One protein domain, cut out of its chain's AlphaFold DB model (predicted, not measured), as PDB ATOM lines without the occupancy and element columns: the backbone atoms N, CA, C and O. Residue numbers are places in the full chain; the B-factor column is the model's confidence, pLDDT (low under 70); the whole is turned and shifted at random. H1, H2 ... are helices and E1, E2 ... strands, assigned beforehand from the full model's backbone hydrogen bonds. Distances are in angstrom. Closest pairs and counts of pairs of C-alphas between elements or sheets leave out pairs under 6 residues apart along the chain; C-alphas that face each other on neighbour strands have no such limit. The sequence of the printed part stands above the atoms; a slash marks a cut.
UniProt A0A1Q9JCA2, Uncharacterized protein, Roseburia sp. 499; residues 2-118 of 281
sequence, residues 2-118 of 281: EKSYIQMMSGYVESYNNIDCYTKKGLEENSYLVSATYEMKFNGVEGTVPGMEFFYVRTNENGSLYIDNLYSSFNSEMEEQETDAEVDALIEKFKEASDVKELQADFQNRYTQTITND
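Overview. This is residues 2 to 118 of the 281 residues of an uncharacterized protein of Roseburia sp. 499 (UniProt A0A1Q9JCA2). A sheet of three long strands, E1, E2 and E3, with the short E4 added beside residues 57 to 59 of E3, is strongly twisted and curled like part of a barrel; the long helix H4 packs along E3, and the shorter H3 packs on the sheet over E2, near Leu 33. The first helix, H1, lies off the sheet, and the small H2 only grazes it. The printed part has 117 residues, with four named helices and four named strands in the order H1 E1 E2 E3 E4 H2 H3 H4; the sheet runs E1 E2 E3 E4, antiparallel throughout, and the class is mixed, helices and strands. The whole is compact, with a radius of gyration of the C-alphas of 15.6 A, and spans 43 by 33 by 27 A.

Along the chain. Find C-alpha 2 at (-36.293, -6.684, -42.397); from there H1 runs over residues 2 to 10. E1, residues 13 to 25, is 30.5 A long, begins at C-alpha 13 at (-52.406, -7.723, -42.332) and bends by 66 degrees at residue 18. E2, residues 32 to 42, is 29.1 A long and bends by 51 degrees at residue 39. E3, residues 49 to 59, is 31.0 A long, and E4 is residues 65 to 67. Then come H2, residues 73 to 78, H3, residues 85 to 95, 15.2 A long, and H4, residues 98 to 117, 28.5 A long, which ends at C-alpha 117 at (-61.598, -22.143, -31.582).

Arrangement. Begin with the sheet, a meander, each strand the antiparallel neighbour of the one before. In the hairpin of E1 and E2, look for N 22 and O 35, 2.9 A apart; in that of E2 and E3, for N 36 and O 53, 2.9 A; in that of E3 and E4, for N 58 and O 66, 2.9 A. The pairing is staggered: E3 pairs with E2 over residues 49 to 57 and with E4 over 57 to 59. H3 and H4 make two layers with the sheet, helices on one face of it. H4, at a height over the sheet of 8.5 A, runs along the strands, at 5 degrees to E3 on the local plane; the closest C-alphas are those of Pro 50 and Tyr 111, 5.5 A apart. H3 has a height over the sheet of 9.4 A, and its closest C-alphas to E2 are those of Leu 33 and Ile 91, 7.1 A. H1 is close to H2 but not clearly touching it, with C-alphas of Glu 2 and Phe 74 closest at 6.7 A. In H1, H2, H3 and H4 every O i to N i+4 pair is within hydrogen-bond range.

Size, cuts and confidence. The two C-alphas farthest apart, those of Glu 61 and Asn 117, are 47.6 A apart. The printed part has no cut, and no link is long. Mean pLDDT of the printed part is 96.2, and no printed residue is under 70.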
ATOM      1  N   GLU A   2     -35.080  -7.082 -43.138       88.50
ATOM      2  CA  GLU A   2     -36.293  -6.684 -42.397       88.50
ATOM      3  C   GLU A   2     -37.348  -5.917 -43.218       88.50
ATOM      4  O   GLU A   2     -38.528  -6.252 -43.200       88.50
ATOM      5  N   LYS A   3     -36.945  -4.930 -44.032       89.38
ATOM      6  CA  LYS A   3     -37.892  -4.171 -44.880       89.38
ATOM      7  C   LYS A   3     -38.682  -5.060 -45.847       89.38
ATOM      8  O   LYS A   3     -39.858  -4.809 -46.093       89.38
ATOM      9  N   SER A   4     -38.040  -6.092 -46.402       91.38
ATOM     10  CA  SER A   4     -38.700  -7.046 -47.302       91.38
ATOM     11  C   SER A   4     -39.683  -7.933 -46.539       91.38
ATOM     12  O   SER A   4     -40.781  -8.184 -47.034       91.38
ATOM     13  N   TYR A   5     -39.320  -8.340 -45.319       91.94
ATOM     14  CA  TYR A   5     -40.204  -9.081 -44.423       91.94
ATOM     15  C   TYR A   5     -41.466  -8.275 -44.089       91.94
ATOM     16  O   TYR A   5     -42.577  -8.763 -44.288       91.94
ATOM     17  N   ILE A   6     -41.310  -7.009 -43.683       92.75
ATOM     18  CA  ILE A   6     -42.431  -6.108 -43.375       92.75
ATOM     19  C   ILE A   6     -43.338  -5.931 -44.599       92.75
ATOM     20  O   ILE A   6     -44.561  -6.024 -44.484       92.75
ATOM     21  N   GLN A   7     -42.755  -5.720 -45.783       93.44
ATOM     22  CA  GLN A   7     -43.522  -5.588 -47.022       93.44
ATOM     23  C   GLN A   7     -44.343  -6.852 -47.318       93.44
ATOM     24  O   GLN A   7     -45.502  -6.741 -47.716       93.44
ATOM     25  N   MET A   8     -43.772  -8.039 -47.101       94.69
ATOM     26  CA  MET A   8     -44.480  -9.309 -47.257       94.69
ATOM     27  C   MET A   8     -45.619  -9.440 -46.235       94.69
ATOM     28  O   MET A   8     -46.760  -9.677 -46.632       94.69
ATOM     29  N   MET A   9     -45.354  -9.184 -44.951       95.25
ATOM     30  CA  MET A   9     -46.365  -9.255 -43.888       95.25
ATOM     31  C   MET A   9     -47.517  -8.268 -44.107       95.25
ATOM     32  O   MET A   9     -48.674  -8.611 -43.865       95.25
ATOM     33  N   SER A  10     -47.238  -7.074 -44.646       95.88
ATOM     34  CA  SER A  10     -48.267  -6.071 -44.960       95.88
ATOM     35  C   SER A  10     -49.304  -6.552 -45.984       95.88
ATOM     36  O   SER A  10     -50.416  -6.038 -46.017       95.88
ATOM     37  N   GLY A  11     -48.975  -7.564 -46.796       96.75
ATOM     38  CA  GLY A  11     -49.930  -8.190 -47.710       96.75
ATOM     39  C   GLY A  11     -50.987  -9.039 -46.996       96.75
ATOM     40  O   GLY A  11     -52.087  -9.218 -47.519       96.75
ATOM     41  N   TYR A  12     -50.685  -9.533 -45.794       97.69
ATOM     42  CA  TYR A  12     -51.590 -10.365 -44.999       97.69
ATOM     43  C   TYR A  12     -52.389  -9.567 -43.971       97.69
ATOM     44  O   TYR A  12     -53.507  -9.958 -43.640       97.69
ATOM     45  N   VAL A  13     -51.832  -8.471 -43.457       97.81
ATOM     46  CA  VAL A  13     -52.406  -7.723 -42.332       97.81
ATOM     47  C   VAL A  13     -53.238  -6.538 -42.819       97.81
ATOM     48  O   VAL A  13     -52.794  -5.750 -43.648       97.81
ATOM     49  N   GLU A  14     -54.440  -6.402 -42.265       98.00
ATOM     50  CA  GLU A  14     -55.365  -5.296 -42.527       98.00
ATOM     51  C   GLU A  14     -55.169  -4.158 -41.518       98.00
ATOM     52  O   GLU A  14     -55.080  -2.986 -41.882       98.00
ATOM     53  N   SER A  15     -55.117  -4.495 -40.226       97.88
ATOM     54  CA  SER A  15     -54.972  -3.522 -39.142       97.88
ATOM     55  C   SER A  15     -54.453  -4.155 -37.852       97.88
ATOM     56  O   SER A  15     -54.518  -5.370 -37.651       97.88
ATOM     57  N   TYR A  16     -53.964  -3.292 -36.964       97.75
ATOM     58  CA  TYR A  16     -53.609  -3.611 -35.587       97.75
ATOM     59  C   TYR A  16     -54.526  -2.809 -34.666       97.75
ATOM     60  O   TYR A  16     -54.597  -1.585 -34.774       97.75
ATOM     61  N   ASN A  17     -55.234  -3.496 -33.777       97.56
ATOM     62  CA  ASN A  17     -56.231  -2.919 -32.880       97.56
ATOM     63  C   ASN A  17     -55.849  -3.190 -31.420       97.56
ATOM     64  O   ASN A  17     -54.996  -4.031 -31.153       97.56
ATOM     65  N   ASN A  18     -56.494  -2.491 -30.480       97.19
ATOM     66  CA  ASN A  18     -56.389  -2.749 -29.036       97.19
ATOM     67  C   ASN A  18     -54.934  -2.870 -28.542       97.19
ATOM     68  O   ASN A  18     -54.557  -3.864 -27.928       97.19
ATOM     69  N   ILE A  19     -54.107  -1.876 -28.883       97.38
ATOM     70  CA  ILE A  19     -52.685  -1.864 -28.529       97.38
ATOM     71  C   ILE A  19     -52.525  -1.434 -27.068       97.38
ATOM     72  O   ILE A  19     -52.845  -0.297 -26.725       97.38
ATOM     73  N   ASP A  20     -51.958  -2.317 -26.254       96.81
ATOM     74  CA  ASP A  20     -51.599  -2.075 -24.858       96.81
ATOM     75  C   ASP A  20     -50.094  -2.266 -24.655       96.81
ATOM     76  O   ASP A  20     -49.490  -3.190 -25.200       96.81
ATOM     77  N   CYS A  21     -49.478  -1.402 -23.849       97.50
ATOM     78  CA  CYS A  21     -48.035  -1.414 -23.616       97.50
ATOM     79  C   CYS A  21     -47.713  -1.724 -22.155       97.50
ATOM     80  O   CYS A  21     -48.088  -0.978 -21.248       97.50
ATOM     81  N   TYR A  22     -46.926  -2.774 -21.937       98.00
ATOM     82  CA  TYR A  22     -46.248  -3.030 -20.676       98.00
ATOM     83  C   TYR A  22     -44.811  -2.511 -20.753       98.00
ATOM     84  O   TYR A  22     -44.060  -2.890 -21.651       98.00
ATOM     85  N   THR A  23     -44.417  -1.640 -19.822       97.88
ATOM     86  CA  THR A  23     -43.129  -0.937 -19.897       97.88
ATOM     87  C   THR A  23     -42.295  -1.098 -18.633       97.88
ATOM     88  O   THR A  23     -42.810  -0.939 -17.524       97.88
ATOM     89  N   LYS A  24     -40.982  -1.279 -18.791       98.19
ATOM     90  CA  LYS A  24     -39.979  -1.052 -17.737       98.19
ATOM     91  C   LYS A  24     -38.966  -0.001 -18.197       98.19
ATOM     92  O   LYS A  24     -38.875   0.299 -19.383       98.19
ATOM     93  N   LYS A  25     -38.208   0.572 -17.257       98.00
ATOM     94  CA  LYS A  25     -37.126   1.515 -17.588       98.00
ATOM     95  C   LYS A  25     -36.031   0.815 -18.395       98.00
ATOM     96  O   LYS A  25     -35.682  -0.321 -18.079       98.00
ATOM     97  N   GLY A  26     -35.526   1.511 -19.404       97.19
ATOM     98  CA  GLY A  26     -34.367   1.112 -20.189       97.19
ATOM     99  C   GLY A  26     -33.039   1.498 -19.540       97.19
ATOM    100  O   GLY A  26     -32.990   1.802 -18.344       97.19
ATOM    101  N   LEU A  27     -31.967   1.442 -20.335       95.44
ATOM    102  CA  LEU A  27     -30.599   1.688 -19.882       95.44
ATOM    103  C   LEU A  27     -30.368   3.176 -19.600       95.44
ATOM    104  O   LEU A  27     -29.819   3.538 -18.561       95.44
ATOM    105  N   GLU A  28     -30.831   4.044 -20.501       94.25
ATOM    106  CA  GLU A  28     -30.707   5.492 -20.365       94.25
ATOM    107  C   GLU A  28     -31.901   6.136 -19.646       94.25
ATOM    108  O   GLU A  28     -33.017   5.607 -19.607       94.25
ATOM    109  N   GLU A  29     -31.694   7.347 -19.129       92.88
ATOM    110  CA  GLU A  29     -32.797   8.194 -18.681       92.88
ATOM    111  C   GLU A  29     -33.761   8.470 -19.850       92.88
ATOM    112  O   GLU A  29     -33.339   8.784 -20.959       92.88
ATOM    113  N   ASN A  30     -35.069   8.333 -19.608       94.94
ATOM    114  CA  ASN A  30     -36.116   8.416 -20.636       94.94
ATOM    115  C   ASN A  30     -35.999   7.367 -21.763       94.94
ATOM    116  O   ASN A  30     -36.426   7.614 -22.891       94.94
ATOM    117  N   SER A  31     -35.468   6.183 -21.460       97.69
ATOM    118  CA  SER A  31     -35.586   4.993 -22.309       97.69
ATOM    119  C   SER A  31     -36.475   3.933 -21.650       97.69
ATOM    120  O   SER A  31     -36.647   3.910 -20.423       97.69
ATOM    121  N   TYR A  32     -37.068   3.060 -22.462       98.38
ATOM    122  CA  TYR A  32     -38.085   2.104 -22.037       98.38
ATOM    123  C   TYR A  32     -37.964   0.781 -22.792       98.38
ATOM    124  O   TYR A  32     -37.852   0.752 -24.015       98.38
ATOM    125  N   LEU A  33     -38.054  -0.315 -22.050       98.50
ATOM    126  CA  LEU A  33     -38.244  -1.668 -22.567       98.50
ATOM    127  C   LEU A  33     -39.750  -1.910 -22.625       98.50
ATOM    128  O   LEU A  33     -40.421  -1.787 -21.594       98.50
ATOM    129  N   VAL A  34     -40.285  -2.201 -23.807       98.38
ATOM    130  CA  VAL A  34     -41.728  -2.232 -24.055       98.38
ATOM    131  C   VAL A  34     -42.136  -3.587 -24.619       98.38
ATOM    132  O   VAL A  34     -41.609  -4.017 -25.638       98.38
ATOM    133  N   SER A  35     -43.116  -4.233 -23.992       97.88
ATOM    134  CA  SER A  35     -43.901  -5.304 -24.607       97.88
ATOM    135  C   SER A  35     -45.249  -4.729 -25.022       97.88
ATOM    136  O   SER A  35     -46.052  -4.362 -24.163       97.88
ATOM    137  N   ALA A  36     -45.481  -4.622 -26.327       97.50
ATOM    138  CA  ALA A  36     -46.744  -4.165 -26.888       97.50
ATOM    139  C   ALA A  36     -47.602  -5.377 -27.255       97.50
ATOM    140  O   ALA A  36     -47.193  -6.191 -28.077       97.50
ATOM    141  N   THR A  37     -48.784  -5.498 -26.661       97.06
ATOM    142  CA  THR A  37     -49.794  -6.490 -27.044       97.06
ATOM    143  C   THR A  37     -50.868  -5.836 -27.891       97.06
ATOM    144  O   THR A  37     -51.191  -4.675 -27.667       97.06
ATOM    145  N   TYR A  38     -51.432  -6.564 -28.847       97.62
ATOM    146  CA  TYR A  38     -52.422  -6.032 -29.780       97.62
ATOM    147  C   TYR A  38     -53.316  -7.139 -30.339       97.62
ATOM    148  O   TYR A  38     -53.070  -8.327 -30.143       97.62
ATOM    149  N   GLU A  39     -54.343  -6.751 -31.081       98.00
ATOM    150  CA  GLU A  39     -55.190  -7.632 -31.875       98.00
ATOM    151  C   GLU A  39     -54.943  -7.390 -33.365       98.00
ATOM    152  O   GLU A  39     -55.259  -6.329 -33.908       98.00
ATOM    153  N   MET A  40     -54.364  -8.379 -34.041       98.06
ATOM    154  CA  MET A  40     -54.068  -8.333 -35.468       98.06
ATOM    155  C   MET A  40     -55.283  -8.786 -36.279       98.06
ATOM    156  O   MET A  40     -55.809  -9.880 -36.070       98.06
ATOM    157  N   LYS A  41     -55.714  -7.962 -37.234       98.38
ATOM    158  CA  LYS A  41     -56.740  -8.305 -38.222       98.38
ATOM    159  C   LYS A  41     -56.063  -8.728 -39.521       98.38
ATOM    160  O   LYS A  41     -55.303  -7.947 -40.092       98.38
ATOM    161  N   PHE A  42     -56.351  -9.934 -40.000       98.38
ATOM    162  CA  PHE A  42     -55.910 -10.378 -41.322       98.38
ATOM    163  C   PHE A  42     -56.877  -9.929 -42.419       98.38
ATOM    164  O   PHE A  42     -58.091  -9.884 -42.212       98.38
ATOM    165  N   ASN A  43     -56.332  -9.669 -43.605       97.25
ATOM    166  CA  ASN A  43     -57.097  -9.321 -44.795       97.25
ATOM    167  C   ASN A  43     -58.091 -10.438 -45.146       97.25
ATOM    168  O   ASN A  43     -57.706 -11.585 -45.373       97.25
ATOM    169  N   GLY A  44     -59.376 -10.087 -45.238       96.19
ATOM    170  CA  GLY A  44     -60.419 -10.986 -45.741       96.19
ATOM    171  C   GLY A  44     -60.809 -12.139 -44.808       96.19
ATOM    172  O   GLY A  44     -61.500 -13.053 -45.255       96.19
ATOM    173  N   VAL A  45     -60.398 -12.109 -43.535       97.06
ATOM    174  CA  VAL A  45     -60.752 -13.126 -42.532       97.06
ATOM    175  C   VAL A  45     -61.451 -12.460 -41.358       97.06
ATOM    176  O   VAL A  45     -60.968 -11.463 -40.830       97.06
ATOM    177  N   GLU A  46     -62.603 -12.985 -40.950       97.50
ATOM    178  CA  GLU A  46     -63.327 -12.496 -39.771       97.50
ATOM    179  C   GLU A  46     -62.574 -12.785 -38.466       97.50
ATOM    180  O   GLU A  46     -61.833 -13.756 -38.374       97.50
ATOM    181  N   GLY A  47     -62.765 -11.929 -37.459       97.25
ATOM    182  CA  GLY A  47     -62.050 -12.023 -36.179       97.25
ATOM    183  C   GLY A  47     -60.655 -11.383 -36.168       97.25
ATOM    184  O   GLY A  47     -60.237 -10.739 -37.134       97.25
ATOM    185  N   THR A  48     -59.966 -11.516 -35.034       98.06
ATOM    186  CA  THR A  48     -58.613 -10.997 -34.781       98.06
ATOM    187  C   THR A  48     -57.769 -12.055 -34.074       98.06
ATOM    188  O   THR A  48     -58.289 -12.901 -33.345       98.06
ATOM    189  N   VAL A  49     -56.453 -12.007 -34.281       97.94
ATOM    190  CA  VAL A  49     -55.486 -12.859 -33.583       97.94
ATOM    191  C   VAL A  49     -54.675 -12.000 -32.617       97.94
ATOM    192  O   VAL A  49     -54.142 -10.971 -33.037       97.94
ATOM    193  N   PRO A  50     -54.555 -12.378 -31.332       97.81
ATOM    194  CA  PRO A  50     -53.664 -11.686 -30.414       97.81
ATOM    195  C   PRO A  50     -52.232 -11.666 -30.964       97.81
ATOM    196  O   PRO A  50     -51.723 -12.692 -31.404       97.81
ATOM    197  N   GLY A  51     -51.550 -10.529 -30.882       96.19
ATOM    198  CA  GLY A  51     -50.115 -10.412 -31.123       96.19
ATOM    199  C   GLY A  51     -49.393  -9.750 -29.953       96.19
ATOM    200  O   GLY A  51     -50.010  -9.094 -29.108       96.19
ATOM    201  N   MET A  52     -48.082  -9.956 -29.896       96.50
ATOM    202  CA  MET A  52     -47.196  -9.345 -28.915       96.50
ATOM    203  C   MET A  52     -45.832  -9.114 -29.555       96.50
ATOM    204  O   MET A  52     -45.286 -10.031 -30.158       96.50
ATOM    205  N   GLU A  53     -45.288  -7.913 -29.387       95.75
ATOM    206  CA  GLU A  53     -43.990  -7.516 -29.929       95.75
ATOM    207  C   GLU A  53     -43.156  -6.791 -28.868       95.75
ATOM    208  O   GLU A  53     -43.700  -6.137 -27.968       95.75
ATOM    209  N   PHE A  54     -41.833  -6.919 -28.959       96.88
ATOM    210  CA  PHE A  54     -40.901  -6.193 -28.104       96.88
ATOM    211  C   PHE A  54     -40.314  -4.978 -28.830       96.88
ATOM    212  O   PHE A  54     -39.879  -5.075 -29.975       96.88
ATOM    213  N   PHE A  55     -40.219  -3.851 -28.124       97.69
ATOM    214  CA  PHE A  55     -39.547  -2.648 -28.602       97.69
ATOM    215  C   PHE A  55     -38.618  -2.075 -27.534       97.69
ATOM    216  O   PHE A  55     -39.006  -1.941 -26.369       97.69
ATOM    217  N   TYR A  56     -37.429  -1.637 -27.953       98.12
ATOM    218  CA  TYR A  56     -36.634  -0.705 -27.165       98.12
ATOM    219  C   TYR A  56     -36.934   0.725 -27.612       98.12
ATOM    220  O   TYR A  56     -36.712   1.087 -28.764       98.12
ATOM    221  N   VAL A  57     -37.491   1.539 -26.719       98.19
ATOM    222  CA  VAL A  57     -37.878   2.925 -27.009       98.19
ATOM    223  C   VAL A  57     -36.896   3.858 -26.325       98.19
ATOM    224  O   VAL A  57     -36.738   3.814 -25.107       98.19
ATOM    225  N   ARG A  58     -36.250   4.729 -27.094       97.38
ATOM    226  CA  ARG A  58     -35.242   5.673 -26.597       97.38
ATOM    227  C   ARG A  58     -35.662   7.103 -26.887       97.38
ATOM    228  O   ARG A  58     -36.573   7.358 -27.673       97.38
ATOM    229  N   THR A  59     -34.993   8.043 -26.234       96.50
ATOM    230  CA  THR A  59     -35.179   9.475 -26.464       96.50
ATOM    231  C   THR A  59     -34.043   9.988 -27.340       96.50
ATOM    232  O   THR A  59     -32.877   9.754 -27.039       96.50
ATOM    233  N   ASN A  60     -34.372  10.666 -28.440       94.56
ATOM    234  CA  ASN A  60     -33.368  11.288 -29.303       94.56
ATOM    235  C   ASN A  60     -32.882  12.635 -28.735       94.56
ATOM    236  O   ASN A  60     -33.418  13.143 -27.753       94.56
ATOM    237  N   GLU A  61     -31.894  13.251 -29.389       94.38
ATOM    238  CA  GLU A  61     -31.295  14.530 -28.963       94.38
ATOM    239  C   GLU A  61     -32.309  15.683 -28.829       94.38
ATOM    240  O   GLU A  61     -32.088  16.621 -28.066       94.38
ATOM    241  N   ASN A  62     -33.447  15.601 -29.527       94.31
ATOM    242  CA  ASN A  62     -34.513  16.603 -29.478       94.31
ATOM    243  C   ASN A  62     -35.533  16.349 -28.354       94.31
ATOM    244  O   ASN A  62     -36.505  17.093 -28.235       94.31
ATOM    245  N   GLY A  63     -35.351  15.298 -27.550       93.69
ATOM    246  CA  GLY A  63     -36.280  14.915 -26.486       93.69
ATOM    247  C   GLY A  63     -37.488  14.097 -26.958       93.69
ATOM    248  O   GLY A  63     -38.371  13.811 -26.152       93.69
ATOM    249  N   SER A  64     -37.550  13.705 -28.235       96.94
ATOM    250  CA  SER A  64     -38.645  12.887 -28.770       96.94
ATOM    251  C   SER A  64     -38.350  11.396 -28.624       96.94
ATOM    252  O   SER A  64     -37.232  10.948 -28.885       96.94
ATOM    253  N   LEU A  65     -39.377  10.621 -28.273       96.81
ATOM    254  CA  LEU A  65     -39.294   9.162 -28.226       96.81
ATOM    255  C   LEU A  65     -39.261   8.564 -29.636       96.81
ATOM    256  O   LEU A  65     -39.978   9.019 -30.530       96.81
ATOM    257  N   TYR A  66     -38.462   7.517 -29.817       97.69
ATOM    258  CA  TYR A  66     -38.408   6.709 -31.031       97.69
ATOM    259  C   TYR A  66     -38.185   5.231 -30.682       97.69
ATOM    260  O   TYR A  66     -37.618   4.913 -29.638       97.69
ATOM    261  N   ILE A  67     -38.638   4.331 -31.557       97.38
ATOM    262  CA  ILE A  67     -38.326   2.899 -31.467       97.38
ATOM    263  C   ILE A  67     -36.928   2.700 -32.045       97.38
ATOM    264  O   ILE A  67     -36.692   2.991 -33.220       97.38
ATOM    265  N   ASP A  68     -36.006   2.216 -31.222       96.81
ATOM    266  CA  ASP A  68     -34.669   1.839 -31.648       96.81
ATOM    267  C   ASP A  68     -34.722   0.459 -32.310       96.81
ATOM    268  O   ASP A  68     -34.633  -0.586 -31.662       96.81
ATOM    269  N   ASN A  69     -34.933   0.472 -33.626       94.19
ATOM    270  CA  ASN A  69     -35.150  -0.735 -34.414       94.19
ATOM    271  C   ASN A  69     -33.905  -1.633 -34.512       94.19
ATOM    272  O   ASN A  69     -34.014  -2.758 -34.985       94.19
ATOM    273  N   LEU A  70     -32.738  -1.167 -34.045       95.81
ATOM    274  CA  LEU A  70     -31.553  -2.011 -33.893       95.81
ATOM    275  C   LEU A  70     -31.811  -3.180 -32.926       95.81
ATOM    276  O   LEU A  70     -31.258  -4.260 -33.102       95.81
ATOM    277  N   TYR A  71     -32.699  -2.984 -31.948       96.44
ATOM    278  CA  TYR A  71     -33.068  -3.984 -30.945       96.44
ATOM    279  C   TYR A  71     -34.453  -4.596 -31.201       96.44
ATOM    280  O   TYR A  71     -35.138  -5.013 -30.261       96.44
ATOM    281  N   SER A  72     -34.905  -4.618 -32.462       93.25
ATOM    282  CA  SER A  72     -36.131  -5.323 -32.843       93.25
ATOM    283  C   SER A  72     -35.974  -6.837 -32.651       93.25
ATOM    284  O   SER A  72     -34.865  -7.381 -32.685       93.25
ATOM    285  N   SER A  73     -37.092  -7.544 -32.473       90.12
ATOM    286  CA  SER A  73     -37.111  -9.014 -32.487       90.12
ATOM    287  C   SER A  73     -36.487  -9.577 -33.765       90.12
ATOM    288  O   SER A  73     -35.713 -10.527 -33.699       90.12
ATOM    289  N   PHE A  74     -36.729  -8.924 -34.904       90.81
ATOM    290  CA  PHE A  74     -36.152  -9.308 -36.186       90.81
ATOM    291  C   PHE A  74     -34.618  -9.283 -36.166       90.81
ATOM    292  O   PHE A  74     -33.992 -10.272 -36.545       90.81
ATOM    293  N   ASN A  75     -33.993  -8.188 -35.713       92.62
ATOM    294  CA  ASN A  75     -32.530  -8.123 -35.656       92.62
ATOM    295  C   ASN A  75     -31.955  -9.110 -34.629       92.62
ATOM    296  O   ASN A  75     -30.933  -9.731 -34.895       92.62
ATOM    297  N   SER A  76     -32.642  -9.314 -33.501       90.62
ATOM    298  CA  SER A  76     -32.239 -10.292 -32.482       90.62
ATOM    299  C   SER A  76     -32.239 -11.737 -32.990       90.62
ATOM    300  O   SER A  76     -31.478 -12.547 -32.469       90.62
ATOM    301  N   GLU A  77     -33.106 -12.087 -33.941       89.25
ATOM    302  CA  GLU A  77     -33.172 -13.442 -34.505       89.25
ATOM    303  C   GLU A  77     -32.259 -13.622 -35.718       89.25
ATOM    304  O   GLU A  77     -31.709 -14.703 -35.927       89.25
ATOM    305  N   MET A  78     -32.143 -12.585 -36.549       88.06
ATOM    306  CA  MET A  78     -31.426 -12.656 -37.824       88.06
ATOM    307  C   MET A  78     -29.972 -12.185 -37.734       88.06
ATOM    308  O   MET A  78     -29.222 -12.417 -38.680       88.06
ATOM    309  N   GLU A  79     -29.599 -11.504 -36.646       89.31
ATOM    310  CA  GLU A  79     -28.272 -10.915 -36.422       89.31
ATOM    311  C   GLU A  79     -27.809 -10.064 -37.630       89.31
ATOM    312  O   GLU A  79     -26.661 -10.133 -38.067       89.31
ATOM    313  N   GLU A  80     -28.722  -9.271 -38.221       86.12
ATOM    314  CA  GLU A  80     -28.438  -8.458 -39.422       86.12
ATOM    315  C   GLU A  80     -27.455  -7.315 -39.113       86.12
ATOM    316  O   GLU A  80     -26.677  -6.905 -39.978       86.12
ATOM    317  N   GLN A  81     -27.495  -6.798 -37.886       92.44
ATOM    318  CA  GLN A  81     -26.665  -5.704 -37.394       92.44
ATOM    319  C   GLN A  81     -26.157  -6.006 -35.982       92.44
ATOM    320  O   GLN A  81     -26.896  -6.532 -35.151       92.44
ATOM    321  N   GLU A  82     -24.909  -5.619 -35.715       96.00
ATOM    322  CA  GLU A  82     -24.278  -5.738 -34.397       96.00
ATOM    323  C   GLU A  82     -24.966  -4.829 -33.366       96.00
ATOM    324  O   GLU A  82     -25.289  -3.672 -33.648       96.00
ATOM    325  N   THR A  83     -25.176  -5.366 -32.166       97.19
ATOM    326  CA  THR A  83     -25.856  -4.721 -31.039       97.19
ATOM    327  C   THR A  83     -24.896  -4.451 -29.881       97.19
ATOM    328  O   THR A  83     -23.799  -5.002 -29.794       97.19
ATOM    329  N   ASP A  84     -25.310  -3.566 -28.972       97.44
ATOM    330  CA  ASP A  84     -24.581  -3.326 -27.724       97.44
ATOM    331  C   ASP A  84     -24.899  -4.417 -26.689       97.44
ATOM    332  O   ASP A  84     -26.052  -4.581 -26.278       97.44
ATOM    333  N   ALA A  85     -23.862  -5.117 -26.225       96.88
ATOM    334  CA  ALA A  85     -23.988  -6.240 -25.300       96.88
ATOM    335  C   ALA A  85     -24.618  -5.872 -23.939       96.88
ATOM    336  O   ALA A  85     -25.255  -6.722 -23.313       96.88
ATOM    337  N   GLU A  86     -24.459  -4.635 -23.451       97.69
ATOM    338  CA  GLU A  86     -25.100  -4.200 -22.203       97.69
ATOM    339  C   GLU A  86     -26.609  -4.026 -22.389       97.69
ATOM    340  O   GLU A  86     -27.397  -4.390 -21.506       97.69
ATOM    341  N   VAL A  87     -27.023  -3.505 -23.547       97.56
ATOM    342  CA  VAL A  87     -28.439  -3.377 -23.902       97.56
ATOM    343  C   VAL A  87     -29.059  -4.758 -24.107       97.56
ATOM    344  O   VAL A  87     -30.137  -5.014 -23.573       97.56
ATOM    345  N   ASP A  88     -28.362  -5.680 -24.771       96.69
ATOM    346  CA  ASP A  88     -28.838  -7.055 -24.960       96.69
ATOM    347  C   ASP A  88     -29.050  -7.774 -23.623       96.69
ATOM    348  O   ASP A  88     -30.116  -8.349 -23.382       96.69
ATOM    349  N   ALA A  89     -28.093  -7.661 -22.697       97.75
ATOM    350  CA  ALA A  89     -28.217  -8.227 -21.354       97.75
ATOM    351  C   ALA A  89     -29.396  -7.615 -20.569       97.75
ATOM    352  O   ALA A  89     -30.083  -8.305 -19.805       97.75
ATOM    353  N   LEU A  90     -29.659  -6.317 -20.748       98.25
ATOM    354  CA  LEU A  90     -30.815  -5.651 -20.151       98.25
ATOM    355  C   LEU A  90     -32.138  -6.163 -20.746       98.25
ATOM    356  O   LEU A  90     -33.088  -6.403 -19.993       98.25
ATOM    357  N   ILE A  91     -32.203  -6.344 -22.066       98.00
ATOM    358  CA  ILE A  91     -33.372  -6.882 -22.771       98.00
ATOM    359  C   ILE A  91     -33.646  -8.322 -22.328       98.00
ATOM    360  O   ILE A  91     -34.793  -8.662 -22.029       98.00
ATOM    361  N   GLU A  92     -32.616  -9.161 -22.226       97.06
ATOM    362  CA  GLU A  92     -32.744 -10.531 -21.728       97.06
ATOM    363  C   GLU A  92     -33.295 -10.541 -20.297       97.06
ATOM    364  O   GLU A  92     -34.295 -11.198 -20.008       97.06
ATOM    365  N   LYS A  93     -32.733  -9.713 -19.406       98.19
ATOM    366  CA  LYS A  93     -33.233  -9.563 -18.034       98.19
ATOM    367  C   LYS A  93     -34.689  -9.095 -17.981       98.19
ATOM    368  O   LYS A  93     -35.429  -9.505 -17.086       98.19
ATOM    369  N   PHE A  94     -35.103  -8.222 -18.899       98.12
ATOM    370  CA  PHE A  94     -36.496  -7.804 -19.028       98.12
ATOM    371  C   PHE A  94     -37.396  -8.972 -19.435       98.12
ATOM    372  O   PHE A  94     -38.392  -9.211 -18.756       98.12
ATOM    373  N   LYS A  95     -37.025  -9.725 -20.479       96.00
ATOM    374  CA  LYS A  95     -37.771 -10.907 -20.952       96.00
ATOM    375  C   LYS A  95     -37.897 -11.976 -19.860       96.00
ATOM    376  O   LYS A  95     -38.926 -12.636 -19.766       96.00
ATOM    377  N   GLU A  96     -36.884 -12.092 -19.006       97.69
ATOM    378  CA  GLU A  96     -36.837 -13.064 -17.915       97.69
ATOM    379  C   GLU A  96     -37.550 -12.616 -16.622       97.69
ATOM    380  O   GLU A  96     -37.714 -13.422 -15.699       97.69
ATOM    381  N   ALA A  97     -37.995 -11.358 -16.529       98.38
ATOM    382  CA  ALA A  97     -38.714 -10.858 -15.361       98.38
ATOM    383  C   ALA A  97     -40.037 -11.615 -15.157       98.38
ATOM    384  O   ALA A  97     -40.759 -11.890 -16.112       98.38
ATOM    385  N   SER A  98     -40.384 -11.938 -13.906       98.25
ATOM    386  CA  SER A  98     -41.550 -12.785 -13.601       98.25
ATOM    387  C   SER A  98     -42.862 -12.224 -14.152       98.25
ATOM    388  O   SER A  98     -43.652 -12.970 -14.714       98.25
ATOM    389  N   ASP A  99     -43.062 -10.912 -14.046       98.06
ATOM    390  CA  ASP A  99     -44.244 -10.229 -14.581       98.06
ATOM    391  C   ASP A  99     -44.303 -10.249 -16.120       98.06
ATOM    392  O   ASP A  99     -45.377 -10.406 -16.696       98.06
ATOM    393  N   VAL A 100     -43.156 -10.169 -16.799       97.62
ATOM    394  CA  VAL A 100     -43.069 -10.315 -18.259       97.62
ATOM    395  C   VAL A 100     -43.324 -11.760 -18.680       97.62
ATOM    396  O   VAL A 100     -44.049 -11.989 -19.645       97.62
ATOM    397  N   LYS A 101     -42.815 -12.753 -17.943       97.94
ATOM    398  CA  LYS A 101     -43.121 -14.169 -18.203       97.94
ATOM    399  C   LYS A 101     -44.600 -14.493 -17.998       97.94
ATOM    400  O   LYS A 101     -45.159 -15.264 -18.773       97.94
ATOM    401  N   GLU A 102     -45.241 -13.907 -16.988       97.88
ATOM    402  CA  GLU A 102     -46.690 -14.026 -16.783       97.88
ATOM    403  C   GLU A 102     -47.472 -13.408 -17.948       97.88
ATOM    404  O   GLU A 102     -48.382 -14.051 -18.474       97.88
ATOM    405  N   LEU A 103     -47.070 -12.220 -18.414       96.94
ATOM    406  CA  LEU A 103     -47.646 -11.580 -19.601       96.94
ATOM    407  C   LEU A 103     -47.487 -12.452 -20.858       96.94
ATOM    408  O   LEU A 103     -48.448 -12.645 -21.601       96.94
ATOM    409  N   GLN A 104     -46.296 -13.017 -21.082       96.56
ATOM    410  CA  GLN A 104     -46.033 -13.927 -22.198       96.56
ATOM    411  C   GLN A 104     -46.898 -15.189 -22.104       96.56
ATOM    412  O   GLN A 104     -47.467 -15.616 -23.106       96.56
ATOM    413  N   ALA A 105     -47.034 -15.779 -20.914       97.75
ATOM    414  CA  ALA A 105     -47.847 -16.973 -20.710       97.75
ATOM    415  C   ALA A 105     -49.345 -16.707 -20.947       97.75
ATOM    416  O   ALA A 105     -50.005 -17.512 -21.609       97.75
ATOM    417  N   ASP A 106     -49.874 -15.579 -20.459       95.75
ATOM    418  CA  ASP A 106     -51.248 -15.145 -20.742       95.75
ATOM    419  C   ASP A 106     -51.473 -14.960 -22.246       95.75
ATOM    420  O   ASP A 106     -52.417 -15.519 -22.813       95.75
ATOM    421  N   PHE A 107     -50.564 -14.238 -22.906       96.44
ATOM    422  CA  PHE A 107     -50.604 -14.022 -24.345       96.44
ATOM    423  C   PHE A 107     -50.642 -15.344 -25.124       96.44
ATOM    424  O   PHE A 107     -51.534 -15.545 -25.948       96.44
ATOM    425  N   GLN A 108     -49.717 -16.268 -24.837       96.94
ATOM    426  CA  GLN A 108     -49.640 -17.560 -25.525       96.94
ATOM    427  C   GLN A 108     -50.910 -18.396 -25.327       96.94
ATOM    428  O   GLN A 108     -51.391 -19.046 -26.260       96.94
ATOM    429  N   ASN A 109     -51.490 -18.354 -24.124       97.69
ATOM    430  CA  ASN A 109     -52.757 -19.015 -23.836       97.69
ATOM    431  C   ASN A 109     -53.908 -18.420 -24.667       97.69
ATOM    432  O   ASN A 109     -54.624 -19.165 -25.339       97.69
ATOM    433  N   ARG A 110     -54.051 -17.086 -24.690       96.50
ATOM    434  CA  ARG A 110     -55.066 -16.407 -25.514       96.50
ATOM    435  C   ARG A 110     -54.893 -16.724 -26.996       96.50
ATOM    436  O   ARG A 110     -55.862 -17.109 -27.640       96.50
ATOM    437  N   TYR A 111     -53.667 -16.638 -27.510       97.81
ATOM    438  CA  TYR A 111     -53.349 -16.967 -28.898       97.81
ATOM    439  C   TYR A 111     -53.771 -18.397 -29.259       97.81
ATOM    440  O   TYR A 111     -54.506 -18.602 -30.224       97.81
ATOM    441  N   THR A 112     -53.369 -19.379 -28.442       97.69
ATOM    442  CA  THR A 112     -53.680 -20.801 -28.661       97.69
ATOM    443  C   THR A 112     -55.185 -21.045 -28.657       97.69
ATOM    444  O   THR A 112     -55.700 -21.746 -29.528       97.69
ATOM    445  N   GLN A 113     -55.912 -20.444 -27.709       97.94
ATOM    446  CA  GLN A 113     -57.370 -20.549 -27.657       97.94
ATOM    447  C   GLN A 113     -58.034 -19.931 -28.890       97.94
ATOM    448  O   GLN A 113     -58.944 -20.545 -29.442       97.94
ATOM    449  N   THR A 114     -57.585 -18.754 -29.338       97.88
ATOM    450  CA  THR A 114     -58.137 -18.085 -30.524       97.88
ATOM    451  C   THR A 114     -58.039 -18.976 -31.757       97.88
ATOM    452  O   THR A 114     -59.059 -19.235 -32.389       97.88
ATOM    453  N   ILE A 115     -56.848 -19.493 -32.073       97.06
ATOM    454  CA  ILE A 115     -56.671 -20.316 -33.278       97.06
ATOM    455  C   ILE A 115     -57.342 -21.689 -33.147       97.06
ATOM    456  O   ILE A 115     -57.909 -22.183 -34.109       97.06
ATOM    457  N   THR A 116     -57.375 -22.285 -31.950       98.06
ATOM    458  CA  THR A 116     -58.042 -23.587 -31.743       98.06
ATOM    459  C   THR A 116     -59.560 -23.485 -31.921       98.06
ATOM    460  O   THR A 116     -60.204 -24.432 -32.372       98.06
ATOM    461  N   ASN A 117     -60.150 -22.347 -31.545       98.12
ATOM    462  CA  ASN A 117     -61.598 -22.143 -31.582       98.12
ATOM    463  C   ASN A 117     -62.105 -21.576 -32.918       98.12
ATOM    464  O   ASN A 117     -63.315 -21.593 -33.149       98.12
ATOM    465  N   ASP A 118     -61.217 -21.090 -33.789       98.31
ATOM    466  CA  ASP A 118     -61.567 -20.521 -35.092       98.31
ATOM    467  C   ASP A 118     -60.671 -21.083 -36.203       98.31
ATOM    468  O   ASP A 118     -59.552 -20.626 -36.443       98.31
TER     469      ASP A 118